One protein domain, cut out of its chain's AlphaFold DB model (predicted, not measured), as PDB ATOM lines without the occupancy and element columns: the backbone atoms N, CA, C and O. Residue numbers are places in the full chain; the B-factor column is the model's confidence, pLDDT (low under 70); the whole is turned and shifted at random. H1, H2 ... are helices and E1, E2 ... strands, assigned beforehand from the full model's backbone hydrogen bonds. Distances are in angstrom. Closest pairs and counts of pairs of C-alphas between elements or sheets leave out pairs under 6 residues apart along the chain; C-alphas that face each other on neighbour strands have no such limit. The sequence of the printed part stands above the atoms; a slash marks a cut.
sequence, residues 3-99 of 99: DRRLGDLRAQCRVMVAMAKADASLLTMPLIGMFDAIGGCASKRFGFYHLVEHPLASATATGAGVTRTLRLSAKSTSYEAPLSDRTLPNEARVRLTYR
ATOM      1  N   ASP A   3     228.837 200.611 241.832       87.31
ATOM      2  CA  ASP A   3     228.219 200.121 240.594       87.31
ATOM      3  C   ASP A   3     226.740 199.828 240.878       87.31
ATOM      4  O   ASP A   3     226.405 198.902 241.623       87.31
ATOM      5  N   ARG A   4     225.846 200.643 240.309       91.25
ATOM      6  CA  ARG A   4     224.393 200.517 240.495       91.25
ATOM      7  C   ARG A   4     223.698 200.136 239.202       91.25
ATOM      8  O   ARG A   4     224.075 200.603 238.130       91.25
ATOM      9  N   ARG A   5     222.628 199.343 239.289       95.88
ATOM     10  CA  ARG A   5     221.764 199.085 238.130       95.88
ATOM     11  C   ARG A   5     220.888 200.302 237.847       95.88
ATOM     12  O   ARG A   5     220.286 200.873 238.754       95.88
ATOM     13  N   LEU A   6     220.750 200.659 236.574       95.50
ATOM     14  CA  LEU A   6     219.853 201.730 236.137       95.50
ATOM     15  C   LEU A   6     218.386 201.406 236.454       95.50
ATOM     16  O   LEU A   6     217.606 202.307 236.761       95.50
ATOM     17  N   GLY A   7     218.013 200.124 236.428       95.75
ATOM     18  CA  GLY A   7     216.698 199.642 236.846       95.75
ATOM     19  C   GLY A   7     216.356 200.013 238.291       95.75
ATOM     20  O   GLY A   7     215.237 200.453 238.543       95.75
ATOM     21  N   ASP A   8     217.327 199.935 239.205       95.38
ATOM     22  CA  ASP A   8     217.125 200.286 240.616       95.38
ATOM     23  C   ASP A   8     216.901 201.793 240.771       95.38
ATOM     24  O   ASP A   8     216.008 202.212 241.500       95.38
ATOM     25  N   LEU A   9     217.637 202.620 240.020       94.19
ATOM     26  CA  LEU A   9     217.441 204.076 240.011       94.19
ATOM     27  C   LEU A   9     216.067 204.464 239.432       94.19
ATOM     28  O   LEU A   9     215.387 205.355 239.946       94.19
ATOM     29  N   ARG A  10     215.615 203.765 238.382       95.31
ATOM     30  CA  ARG A  10     214.266 203.941 237.816       95.31
ATOM     31  C   ARG A  10     213.184 203.529 238.814       95.31
ATOM     32  O   ARG A  10     212.188 204.240 238.953       95.31
ATOM     33  N   ALA A  11     213.373 202.404 239.501       95.25
ATOM     34  CA  ALA A  11     212.470 201.944 240.548       95.25
ATOM     35  C   ALA A  11     212.429 202.936 241.718       95.25
ATOM     36  O   ALA A  11     211.343 203.338 242.125       95.25
ATOM     37  N   GLN A  12     213.589 203.414 242.177       93.81
ATOM     38  CA  GLN A  12     213.711 204.414 243.236       93.81
ATOM     39  C   GLN A  12     212.904 205.673 242.910       93.81
ATOM     40  O   GLN A  12     212.136 206.139 243.747       93.81
ATOM     41  N   CYS A  13     213.005 206.192 241.683       93.19
ATOM     42  CA  CYS A  13     212.205 207.340 241.264       93.19
ATOM     43  C   CYS A  13     210.696 207.076 241.372       93.19
ATOM     44  O   CYS A  13     209.960 207.893 241.923       93.19
ATOM     45  N   ARG A  14     210.228 205.918 240.887       93.25
ATOM     46  CA  ARG A  14     208.802 205.556 240.948       93.25
ATOM     47  C   ARG A  14     208.312 205.420 242.385       93.25
ATOM     48  O   ARG A  14     207.220 205.889 242.683       93.25
ATOM     49  N   VAL A  15     209.119 204.819 243.258       94.19
ATOM     50  CA  VAL A  15     208.805 204.682 244.686       94.19
ATOM     51  C   VAL A  15     208.712 206.056 245.344       94.19
ATOM     52  O   VAL A  15     207.704 206.340 245.978       94.19
ATOM     53  N   MET A  16     209.689 206.944 245.128       90.56
ATOM     54  CA  MET A  16     209.646 208.305 245.681       90.56
ATOM     55  C   MET A  16     208.404 209.077 245.224       90.56
ATOM     56  O   MET A  16     207.749 209.724 246.034       90.56
ATOM     57  N   VAL A  17     208.040 208.977 243.942       90.12
ATOM     58  CA  VAL A  17     206.829 209.620 243.410       90.12
ATOM     59  C   VAL A  17     205.561 209.013 244.014       90.12
ATOM     60  O   VAL A  17     204.630 209.746 244.328       90.12
ATOM     61  N   ALA A  18     205.505 207.691 244.191       91.25
ATOM     62  CA  ALA A  18     204.368 207.030 244.826       91.25
ATOM     63  C   ALA A  18     204.205 207.453 246.295       91.25
ATOM     64  O   ALA A  18     203.086 207.729 246.719       91.25
ATOM     65  N   MET A  19     205.306 207.575 247.042       91.31
ATOM     66  CA  MET A  19     205.285 208.095 248.413       91.31
ATOM     67  C   MET A  19     204.825 209.556 248.441       91.31
ATOM     68  O   MET A  19     203.898 209.892 249.168       91.31
ATOM     69  N   ALA A  20     205.367 210.402 247.558       88.31
ATOM     70  CA  ALA A  20     204.944 211.797 247.444       88.31
ATOM     71  C   ALA A  20     203.453 211.946 247.099       88.31
ATOM     72  O   ALA A  20     202.827 212.906 247.534       88.31
ATOM     73  N   LYS A  21     202.875 211.010 246.332       89.00
ATOM     74  CA  LYS A  21     201.427 210.946 246.064       89.00
ATOM     75  C   LYS A  21     200.622 210.550 247.293       89.00
ATOM     76  O   LYS A  21     199.563 211.123 247.510       89.00
ATOM     77  N   ALA A  22     201.101 209.571 248.058       89.62
ATOM     78  CA  ALA A  22     200.425 209.112 249.267       89.62
ATOM     79  C   ALA A  22     200.361 210.215 250.335       89.62
ATOM     80  O   ALA A  22     199.334 210.364 250.992       89.62
ATOM     81  N   ASP A  23     201.415 211.028 250.433       89.00
ATOM     82  CA  ASP A  23     201.514 212.141 251.385       89.00
ATOM     83  C   ASP A  23     200.992 213.479 250.819       89.00
ATOM     84  O   ASP A  23     201.078 214.524 251.472       89.00
ATOM     85  N   ALA A  24     200.470 213.492 249.586       87.12
ATOM     86  CA  ALA A  24     200.039 214.716 248.918       87.12
ATOM     87  C   ALA A  24     198.759 215.288 249.538       87.12
ATOM     88  O   ALA A  24     197.760 214.592 249.718       87.12
ATOM     89  N   SER A  25     198.740 216.602 249.757       88.06
ATOM     90  CA  SER A  25     197.490 217.309 250.019       88.06
ATOM     91  C   SER A  25     196.691 217.483 248.719       88.06
ATOM     92  O   SER A  25     197.236 217.445 247.612       88.06
ATOM     93  N   LEU A  26     195.384 217.752 248.830       84.69
ATOM     94  CA  LEU A  26     194.532 218.037 247.662       84.69
ATOM     95  C   LEU A  26     195.063 219.199 246.801       84.69
ATOM     96  O   LEU A  26     194.827 219.227 245.596       84.69
ATOM     97  N   LEU A  27     195.811 220.131 247.398       86.25
ATOM     98  CA  LEU A  27     196.400 221.275 246.699       86.25
ATOM     99  C   LEU A  27     197.639 220.907 245.866       86.25
ATOM    100  O   LEU A  27     197.944 221.613 244.908       86.25
ATOM    101  N   THR A  28     198.353 219.820 246.186       86.00
ATOM    102  CA  THR A  28     199.560 219.395 245.447       86.00
ATOM    103  C   THR A  28     199.280 218.333 244.379       86.00
ATOM    104  O   THR A  28     200.095 218.154 243.471       86.00
ATOM    105  N   MET A  29     198.103 217.700 244.410       83.62
ATOM    106  CA  MET A  29     197.617 216.759 243.388       83.62
ATOM    107  C   MET A  29     197.774 217.258 241.935       83.62
ATOM    108  O   MET A  29     198.261 216.480 241.111       83.62
ATOM    109  N   PRO A  30     197.449 218.522 241.578       88.56
ATOM    110  CA  PRO A  30     197.598 218.998 240.200       88.56
ATOM    111  C   PRO A  30     199.045 218.967 239.693       88.56
ATOM    112  O   PRO A  30     199.290 218.594 238.546       88.56
ATOM    113  N   LEU A  31     200.018 219.308 240.547       86.88
ATOM    114  CA  LEU A  31     201.440 219.277 240.190       86.88
ATOM    115  C   LEU A  31     201.917 217.847 239.935       86.88
ATOM    116  O   LEU A  31     202.660 217.593 238.987       86.88
ATOM    117  N   ILE A  32     201.453 216.906 240.754       85.75
ATOM    118  CA  ILE A  32     201.781 215.492 240.594       85.75
ATOM    119  C   ILE A  32     201.126 214.921 239.326       85.75
ATOM    120  O   ILE A  32     201.783 214.218 238.556       85.75
ATOM    121  N   GLY A  33     199.872 215.286 239.050       86.31
ATOM    122  CA  GLY A  33     199.198 214.928 237.801       86.31
ATOM    123  C   GLY A  33     199.930 215.467 236.569       86.31
ATOM    124  O   GLY A  33     200.123 214.742 235.595       86.31
ATOM    125  N   MET A  34     200.421 216.709 236.625       89.44
ATOM    126  CA  MET A  34     201.233 217.295 235.554       89.44
ATOM    127  C   MET A  34     202.571 216.564 235.376       89.44
ATOM    128  O   MET A  34     202.986 216.315 234.242       89.44
ATOM    129  N   PHE A  35     203.234 216.189 236.474       90.44
ATOM    130  CA  PHE A  35     204.460 215.391 236.437       90.44
ATOM    131  C   PHE A  35     204.243 214.057 235.708       90.44
ATOM    132  O   PHE A  35     205.003 213.730 234.791       90.44
ATOM    133  N   ASP A  36     203.186 213.317 236.057       88.69
ATOM    134  CA  ASP A  36     202.841 212.053 235.398       88.69
ATOM    135  C   ASP A  36     202.497 212.258 233.916       88.69
ATOM    136  O   ASP A  36     203.000 211.526 233.059       88.69
ATOM    137  N   ALA A  37     201.689 213.278 233.603       89.44
ATOM    138  CA  ALA A  37     201.223 213.565 232.247       89.44
ATOM    139  C   ALA A  37     202.373 213.830 231.264       89.44
ATOM    140  O   ALA A  37     202.269 213.500 230.082       89.44
ATOM    141  N   ILE A  38     203.496 214.384 231.736       91.06
ATOM    142  CA  ILE A  38     204.682 214.617 230.899       91.06
ATOM    143  C   ILE A  38     205.718 213.482 230.967       91.06
ATOM    144  O   ILE A  38     206.858 213.658 230.525       91.06
ATOM    145  N   GLY A  39     205.325 212.313 231.485       87.25
ATOM    146  CA  GLY A  39     206.105 211.072 231.490       87.25
ATOM    147  C   GLY A  39     206.859 210.779 232.790       87.25
ATOM    148  O   GLY A  39     207.587 209.785 232.852       87.25
ATOM    149  N   GLY A  40     206.712 211.624 233.814       90.38
ATOM    150  CA  GLY A  40     207.286 211.447 235.145       90.38
ATOM    151  C   GLY A  40     208.770 211.070 235.143       90.38
ATOM    152  O   GLY A  40     209.590 211.707 234.486       90.38
ATOM    153  N   CYS A  41     209.111 209.977 235.832       91.31
ATOM    154  CA  CYS A  41     210.472 209.429 235.914       91.31
ATOM    155  C   CYS A  41     211.100 209.051 234.562       91.31
ATOM    156  O   CYS A  41     212.316 208.915 234.462       91.31
ATOM    157  N   ALA A  42     210.287 208.831 233.525       90.75
ATOM    158  CA  ALA A  42     210.757 208.522 232.178       90.75
ATOM    159  C   ALA A  42     210.840 209.770 231.282       90.75
ATOM    160  O   ALA A  42     211.194 209.658 230.107       90.75
ATOM    161  N   SER A  43     210.517 210.953 231.808       91.88
ATOM    162  CA  SER A  43     210.596 212.207 231.070       91.88
ATOM    163  C   SER A  43     212.033 212.708 230.971       91.88
ATOM    164  O   SER A  43     212.791 212.657 231.934       91.88
ATOM    165  N   LYS A  44     212.402 213.268 229.815       89.62
ATOM    166  CA  LYS A  44     213.658 214.024 229.650       89.62
ATOM    167  C   LYS A  44     213.562 215.457 230.186       89.62
ATOM    168  O   LYS A  44     214.562 216.161 230.212       89.62
ATOM    169  N   ARG A  45     212.358 215.907 230.562       88.38
ATOM    170  CA  ARG A  45     212.107 217.269 231.062       88.38
ATOM    171  C   ARG A  45     212.498 217.443 232.529       88.38
ATOM    172  O   ARG A  45     212.637 218.575 232.977       88.38
ATOM    173  N   PHE A  46     212.679 216.342 233.254       85.88
ATOM    174  CA  PHE A  46     213.086 216.341 234.652       85.88
ATOM    175  C   PHE A  46     214.452 215.677 234.796       85.88
ATOM    176  O   PHE A  46     214.625 214.519 234.418       85.88
ATOM    177  N   GLY A  47     215.407 216.416 235.357       86.25
ATOM    178  CA  GLY A  47     216.702 215.871 235.744       86.25
ATOM    179  C   GLY A  47     216.606 215.232 237.125       86.25
ATOM    180  O   GLY A  47     216.313 215.918 238.104       86.25
ATOM    181  N   PHE A  48     216.857 213.928 237.209       90.38
ATOM    182  CA  PHE A  48     216.910 213.211 238.481       90.38
ATOM    183  C   PHE A  48     218.353 213.092 238.932       90.38
ATOM    184  O   PHE A  48     219.149 212.402 238.298       90.38
ATOM    185  N   TYR A  49     218.686 213.765 240.027       92.69
ATOM    186  CA  TYR A  49     220.039 213.773 240.556       92.69
ATOM    187  C   TYR A  49     220.171 212.776 241.695       92.69
ATOM    188  O   TYR A  49     219.437 212.842 242.678       92.69
ATOM    189  N   HIS A  50     221.133 211.871 241.566       91.75
ATOM    190  CA  HIS A  50     221.515 210.977 242.646       91.75
ATOM    191  C   HIS A  50     222.660 211.614 243.436       91.75
ATOM    192  O   HIS A  50     223.710 211.924 242.867       91.75
ATOM    193  N   LEU A  51     222.432 211.852 244.727       92.56
ATOM    194  CA  LEU A  51     223.427 212.391 245.652       92.56
ATOM    195  C   LEU A  51     224.428 211.306 246.042       92.56
ATOM    196  O   LEU A  51     224.057 210.149 246.212       92.56
ATOM    197  N   VAL A  52     225.684 211.698 246.212       92.50
ATOM    198  CA  VAL A  52     226.752 210.819 246.691       92.50
ATOM    199  C   VAL A  52     227.503 211.489 247.833       92.50
ATOM    200  O   VAL A  52     227.571 212.714 247.913       92.50
ATOM    201  N   GLU A  53     228.077 210.676 248.714       89.62
ATOM    202  CA  GLU A  53     228.757 211.159 249.922       89.62
ATOM    203  C   GLU A  53     230.095 211.843 249.617       89.62
ATOM    204  O   GLU A  53     230.465 212.814 250.273       89.62
ATOM    205  N   HIS A  54     230.803 211.362 248.593       92.25
ATOM    206  CA  HIS A  54     232.142 211.823 248.239       92.25
ATOM    207  C   HIS A  54     232.148 212.462 246.842       92.25
ATOM    208  O   HIS A  54     231.450 211.970 245.948       92.25
ATOM    209  N   PRO A  55     232.935 213.531 246.611       94.75
ATOM    210  CA  PRO A  55     233.036 214.162 245.301       94.75
ATOM    211  C   PRO A  55     233.467 213.183 244.206       94.75
ATOM    212  O   PRO A  55     234.432 212.430 244.343       94.75
ATOM    213  N   LEU A  56     232.765 213.239 243.081       95.62
ATOM    214  CA  LEU A  56     233.015 212.418 241.909       95.62
ATOM    215  C   LEU A  56     234.117 213.029 241.040       95.62
ATOM    216  O   LEU A  56     234.191 214.244 240.821       95.62
ATOM    217  N   ALA A  57     234.962 212.159 240.506       95.75
ATOM    218  CA  ALA A  57     235.781 212.432 239.338       95.75
ATOM    219  C   ALA A  57     234.970 212.187 238.056       95.75
ATOM    220  O   ALA A  57     235.041 212.974 237.114       95.75
ATOM    221  N   SER A  58     234.166 211.116 238.023       95.56
ATOM    222  CA  SER A  58     233.310 210.784 236.883       95.56
ATOM    223  C   SER A  58     232.141 209.876 237.269       95.56
ATOM    224  O   SER A  58     232.180 209.163 238.273       95.56
ATOM    225  N   ALA A  59     231.104 209.886 236.433       96.69
ATOM    226  CA  ALA A  59     230.021 208.913 236.459       96.69
ATOM    227  C   ALA A  59     229.726 208.460 235.024       96.69
ATOM    228  O   ALA A  59     229.587 209.293 234.125       96.69
ATOM    229  N   THR A  60     229.643 207.152 234.792       97.38
ATOM    230  CA  THR A  60     229.379 206.576 233.465       97.38
ATOM    231  C   THR A  60     228.270 205.541 233.541       97.38
ATOM    232  O   THR A  60     228.216 204.756 234.480       97.38
ATOM    233  N   ALA A  61     227.371 205.532 232.559       96.94
ATOM    234  CA  ALA A  61     226.373 204.488 232.385       96.94
ATOM    235  C   ALA A  61     226.758 203.588 231.208       96.94
ATOM    236  O   ALA A  61     226.980 204.089 230.105       96.94
ATOM    237  N   THR A  62     226.801 202.275 231.423       96.69
ATOM    238  CA  THR A  62     227.151 201.288 230.395       96.69
ATOM    239  C   THR A  62     226.108 200.179 230.324       96.69
ATOM    240  O   THR A  62     225.785 199.563 231.336       96.69
ATOM    241  N   GLY A  63     225.599 199.881 229.131       94.62
ATOM    242  CA  GLY A  63     224.657 198.783 228.899       94.62
ATOM    243  C   GLY A  63     224.332 198.620 227.418       94.62
ATOM    244  O   GLY A  63     224.375 199.593 226.674       94.62
ATOM    245  N   ALA A  64     224.033 197.389 226.985       90.69
ATOM    246  CA  ALA A  64     223.705 197.068 225.586       90.69
ATOM    247  C   ALA A  64     224.720 197.615 224.552       90.69
ATOM    248  O   ALA A  64     224.342 198.109 223.496       90.69
ATOM    249  N   GLY A  65     226.019 197.570 224.873       91.06
ATOM    250  CA  GLY A  65     227.087 198.081 224.001       91.06
ATOM    251  C   GLY A  65     227.223 199.610 223.968       91.06
ATOM    252  O   GLY A  65     228.139 200.122 223.333       91.06
ATOM    253  N   VAL A  66     226.369 200.347 224.681       93.12
ATOM    254  CA  VAL A  66     226.433 201.807 224.801       93.12
ATOM    255  C   VAL A  66     227.155 202.180 226.092       93.12
ATOM    256  O   VAL A  66     226.891 201.604 227.147       93.12
ATOM    257  N   THR A  67     228.048 203.169 226.021       95.06
ATOM    258  CA  THR A  67     228.621 203.843 227.195       95.06
ATOM    259  C   THR A  67     228.351 205.335 227.101       95.06
ATOM    260  O   THR A  67     228.524 205.938 226.043       95.06
ATOM    261  N   ARG A  68     227.930 205.939 228.212       94.50
ATOM    262  CA  ARG A  68     227.574 207.351 228.278       94.50
ATOM    263  C   ARG A  68     228.124 207.990 229.541       94.50
ATOM    264  O   ARG A  68     227.847 207.528 230.644       94.50
ATOM    265  N   THR A  69     228.865 209.078 229.384       96.62
ATOM    266  CA  THR A  69     229.275 209.917 230.513       96.62
ATOM    267  C   THR A  69     228.071 210.691 231.029       96.62
ATOM    268  O   THR A  69     227.334 211.302 230.252       96.62
ATOM    269  N   LEU A  70     227.856 210.639 232.339       96.31
ATOM    270  CA  LEU A  70     226.752 211.308 233.007       96.31
ATOM    271  C   LEU A  70     227.165 212.706 233.446       96.31
ATOM    272  O   LEU A  70     228.320 212.964 233.795       96.31
ATOM    273  N   ARG A  71     226.195 213.617 233.441       96.12
ATOM    274  CA  ARG A  71     226.407 214.983 233.897       96.12
ATOM    275  C   ARG A  71     226.575 214.986 235.412       96.12
ATOM    276  O   ARG A  71     225.706 214.496 236.127       96.12
ATOM    277  N   LEU A  72     227.664 215.575 235.892       96.62
ATOM    278  CA  LEU A  72     227.870 215.843 237.312       96.62
ATOM    279  C   LEU A  72     227.288 217.210 237.686       96.62
ATOM    280  O   LEU A  72     227.216 218.119 236.853       96.62
ATOM    281  N   SER A  73     226.893 217.379 238.946       94.75
ATOM    282  CA  SER A  73     226.593 218.706 239.488       94.75
ATOM    283  C   SER A  73     227.857 219.558 239.605       94.75
ATOM    284  O   SER A  73     228.975 219.045 239.618       94.75
ATOM    285  N   ALA A  74     227.692 220.877 239.750       93.62
ATOM    286  CA  ALA A  74     228.820 221.806 239.869       93.62
ATOM    287  C   ALA A  74     229.770 221.456 241.033       93.62
ATOM    288  O   ALA A  74     230.979 221.631 240.922       93.62
ATOM    289  N   LYS A  75     229.230 220.908 242.130       94.25
ATOM    290  CA  LYS A  75     230.008 220.461 243.298       94.25
ATOM    291  C   LYS A  75     230.553 219.035 243.160       94.25
ATOM    292  O   LYS A  75     231.247 218.565 244.051       94.25
ATOM    293  N   SER A  76     230.241 218.336 242.067       95.81
ATOM    294  CA  SER A  76     230.576 216.924 241.837       95.81
ATOM    295  C   SER A  76     230.052 215.957 242.911       95.81
ATOM    296  O   SER A  76     230.484 214.816 242.958       95.81
ATOM    297  N   THR A  77     229.107 216.365 243.756       95.94
ATOM    298  CA  THR A  77     228.505 215.519 244.807       95.94
ATOM    299  C   THR A  77     227.185 214.885 244.368       95.94
ATOM    300  O   THR A  77     226.431 214.341 245.173       95.94
ATOM    301  N   SER A  78     226.867 214.971 243.078       95.50
ATOM    302  CA  SER A  78     225.741 214.270 242.476       95.50
ATOM    303  C   SER A  78     225.921 214.117 240.975       95.50
ATOM    304  O   SER A  78     226.698 214.849 240.353       95.50
ATOM    305  N   TYR A  79     225.174 213.183 240.396       95.62
ATOM    306  CA  TYR A  79     225.093 212.985 238.953       95.62
ATOM    307  C   TYR A  79     223.638 212.892 238.495       95.62
ATOM    308  O   TYR A  79     222.769 212.442 239.241       95.62
ATOM    309  N   GLU A  80     223.375 213.310 237.261       95.50
ATOM    310  CA  GLU A  80     222.074 213.152 236.616       95.50
ATOM    311  C   GLU A  80     221.913 211.705 236.129       95.50
ATOM    312  O   GLU A  80     222.612 211.248 235.220       95.50
ATOM    313  N   ALA A  81     221.002 210.963 236.756       94.31
ATOM    314  CA  ALA A  81     220.701 209.590 236.392       94.31
ATOM    315  C   ALA A  81     219.925 209.554 235.059       94.31
ATOM    316  O   ALA A  81     218.907 210.240 234.924       94.31
ATOM    317  N   PRO A  82     220.330 208.727 234.074       94.88
ATOM    318  CA  PRO A  82     219.727 208.705 232.740       94.88
ATOM    319  C   PRO A  82     218.419 207.892 232.717       94.88
ATOM    320  O   PRO A  82     218.249 206.959 231.931       94.88
ATOM    321  N   LEU A  83     217.472 208.217 233.601       95.00
ATOM    322  CA  LEU A  83     216.262 207.414 233.823       95.00
ATOM    323  C   LEU A  83     215.402 207.286 232.559       95.00
ATOM    324  O   LEU A  83     214.854 206.216 232.286       95.00
ATOM    325  N   SER A  84     215.337 208.359 231.771       94.06
ATOM    326  CA  SER A  84     214.572 208.469 230.527       94.06
ATOM    327  C   SER A  84     215.290 207.905 229.295       94.06
ATOM    328  O   SER A  84     214.695 207.838 228.213       94.06
ATOM    329  N   ASP A  85     216.557 207.494 229.422       93.19
ATOM    330  CA  ASP A  85     217.338 206.988 228.296       93.19
ATOM    331  C   ASP A  85     216.958 205.541 227.964       93.19
ATOM    332  O   ASP A  85     217.423 204.587 228.584       93.19
ATOM    333  N   ARG A  86     216.099 205.375 226.957       90.44
ATOM    334  CA  ARG A  86     215.622 204.061 226.502       90.44
ATOM    335  C   ARG A  86     216.688 203.229 225.789       90.44
ATOM    336  O   ARG A  86     216.467 202.039 225.600       90.44
ATOM    337  N   THR A  87     217.815 203.827 225.398       93.44
ATOM    338  CA  THR A  87     218.933 203.078 224.800       93.44
ATOM    339  C   THR A  87     219.708 202.282 225.850       93.44
ATOM    340  O   THR A  87     220.374 201.306 225.517       93.44
ATOM    341  N   LEU A  88     219.571 202.656 227.128       94.50
ATOM    342  CA  LEU A  88     220.161 201.949 228.254       94.50
ATOM    343  C   LEU A  88     219.116 201.032 228.917       94.50
ATOM    344  O   LEU A  88     218.117 201.523 229.473       94.50
ATOM    345  N   PRO A  89     219.326 199.702 228.895       95.31
ATOM    346  CA  PRO A  89     218.416 198.756 229.530       95.31
ATOM    347  C   PRO A  89     218.477 198.872 231.060       95.31
ATOM    348  O   PRO A  89     219.326 199.567 231.618       95.31
ATOM    349  N   ASN A  90     217.568 198.211 231.774       96.06
ATOM    350  CA  ASN A  90     217.545 198.266 233.243       96.06
ATOM    351  C   ASN A  90     218.798 197.634 233.869       96.06
ATOM    352  O   ASN A  90     219.220 198.013 234.961       96.06
ATOM    353  N   GLU A  91     219.413 196.702 233.154       96.19
ATOM    354  CA  GLU A  91     220.642 196.004 233.510       96.19
ATOM    355  C   GLU A  91     221.884 196.878 233.301       96.19
ATOM    356  O   GLU A  91     222.965 196.509 233.769       96.19
ATOM    357  N   ALA A  92     221.743 198.028 232.622       96.88
ATOM    358  CA  ALA A  92     222.823 198.990 232.466       96.88
ATOM    359  C   ALA A  92     223.372 199.399 233.835       96.88
ATOM    360  O   ALA A  92     222.625 199.558 234.804       96.88
ATOM    361  N   ARG A  93     224.688 199.567 233.911       96.75
ATOM    362  CA  ARG A  93     225.405 199.882 235.142       96.75
ATOM    363  C   ARG A  93     225.854 201.322 235.147       96.75
ATOM    364  O   ARG A  93     226.495 201.760 234.198       96.75
ATOM    365  N   VAL A  94     225.540 202.030 236.223       96.38
ATOM    366  CA  VAL A  94     226.118 203.328 236.540       96.38
ATOM    367  C   VAL A  94     227.330 203.095 237.428       96.38
ATOM    368  O   VAL A  94     227.190 202.584 238.537       96.38
ATOM    369  N   ARG A  95     228.509 203.458 236.930       95.75
ATOM    370  CA  ARG A  95     229.788 203.336 237.623       95.75
ATOM    371  C   ARG A  95     230.281 204.702 238.048       95.75
ATOM    372  O   ARG A  95     230.321 205.631 237.241       95.75
ATOM    373  N   LEU A  96     230.667 204.796 239.313       95.56
ATOM    374  CA  LEU A  96     231.154 206.024 239.922       95.56
ATOM    375  C   LEU A  96     232.653 205.924 240.187       95.56
ATOM    376  O   LEU A  96     233.134 204.942 240.761       95.56
ATOM    377  N   THR A  97     233.370 206.972 239.797       94.81
ATOM    378  CA  THR A  97     234.777 207.173 240.146       94.81
ATOM    379  C   THR A  97     234.855 208.378 241.066       94.81
ATOM    380  O   THR A  97     234.398 209.460 240.697       94.81
ATOM    381  N   TYR A  98     235.415 208.191 242.256       93.25
ATOM    382  CA  TYR A  98     235.597 209.251 243.248       93.25
ATOM    383  C   TYR A  98     236.949 209.939 243.061       93.25
ATOM    384  O   TYR A  98     237.822 209.408 242.370       93.25
ATOM    385  N   ARG A  99     237.078 211.137 243.629       91.25
ATOM    386  CA  ARG A  99     238.353 211.856 243.723       91.25
ATOM    387  C   ARG A  99     239.205 211.343 244.874       91.25
ATOM    388  O   ARG A  99     238.608 210.881 245.870       91.25
TER     389      ARG A  99
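What this domain is: This is residues 3 to 99 of the 99 residues of an uncharacterized protein of Sphingomonas sp. Leaf22 (UniProt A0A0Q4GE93). What is the main picture? A small four-stranded sheet, E1, E6, E3 and E4, makes one end of the model; the long helix H1 starts at the sheet and runs away from it, and the short helix H2 folds back near H1's far end. The two-stranded pair of E2 and E5 sits between the sheet and H2, nearest to the middle of the whole. What is it made of? The printed part has 97 residues with two named helices and six named strands, in the order E1 H1 H2 E2 E3 E4 E5 E6; the class is mixed, helices and strands, and both sheets are antiparallel, E1 - E6 - E3 - E4 and E2 - E5. It is compact, with a radius of gyration of the C-alphas of 14.5 A, yet only just elongated, spanning 44 by 29 by 19 A.

Where its parts are: Where are the strands of the larger sheet? E1 is residues 3 to 5, beginning at C-alpha 3 (228.219, 200.121, 240.594); E6 is residues 93 to 98, 16.0 A long, ending at C-alpha 98 (235.597, 209.251, 243.248). E3 is residues 56 to 63, 20.6 A long, and E4 is residues 66 to 69. Where are the other elements? H1 is residues 6 to 22, 24.6 A from first to last C-alpha, ending at C-alpha 22 (200.425, 209.112, 249.267), and H2 is residues 29 to 37, 12.1 A. E2 is residues 48 to 51, and E5 is residues 78 to 81.

How they stand to each other: How is the larger sheet paired? E6 and E3 are antiparallel at 165 degrees, with N 95 and O 60 2.8 A apart, within hydrogen-bond range. The hairpin E3 and E4 has N 61 and O 68 at 2.8 A, and edge strand E1 has N 94 and O 4 of E6 and E1 at 2.8 A. What of E2 and E5? They are antiparallel at 145 degrees, with N 50 and O 79 at 2.9 A; the closest C-alphas of E3 and E5, those of Ala 59 and Tyr 79, are 6.9 A apart. How do the helices stand? H1 is on the larger sheet but only grazes it, with residues 6 to 9; H2 is not on it. H1 and H2 are close but not clearly touching, Lys 21 and Ile 32 having the closest C-alphas at 7.1 A, and run opposite ways at a shallow tilt of 27 degrees. Every O i to N i+4 pair is within hydrogen-bond range in H1 and H2.

The domain as a whole: How large is it? The two C-alphas farthest apart, those of Leu 26 and Gly 65, are 44.9 A apart. Is there a cut or a long link? The printed part has no cut, and the link from E5 to E6, 11 residues, is long. Is confidence low anywhere? The mean pLDDT of the printed part is 92.5, and no printed residue is under 70.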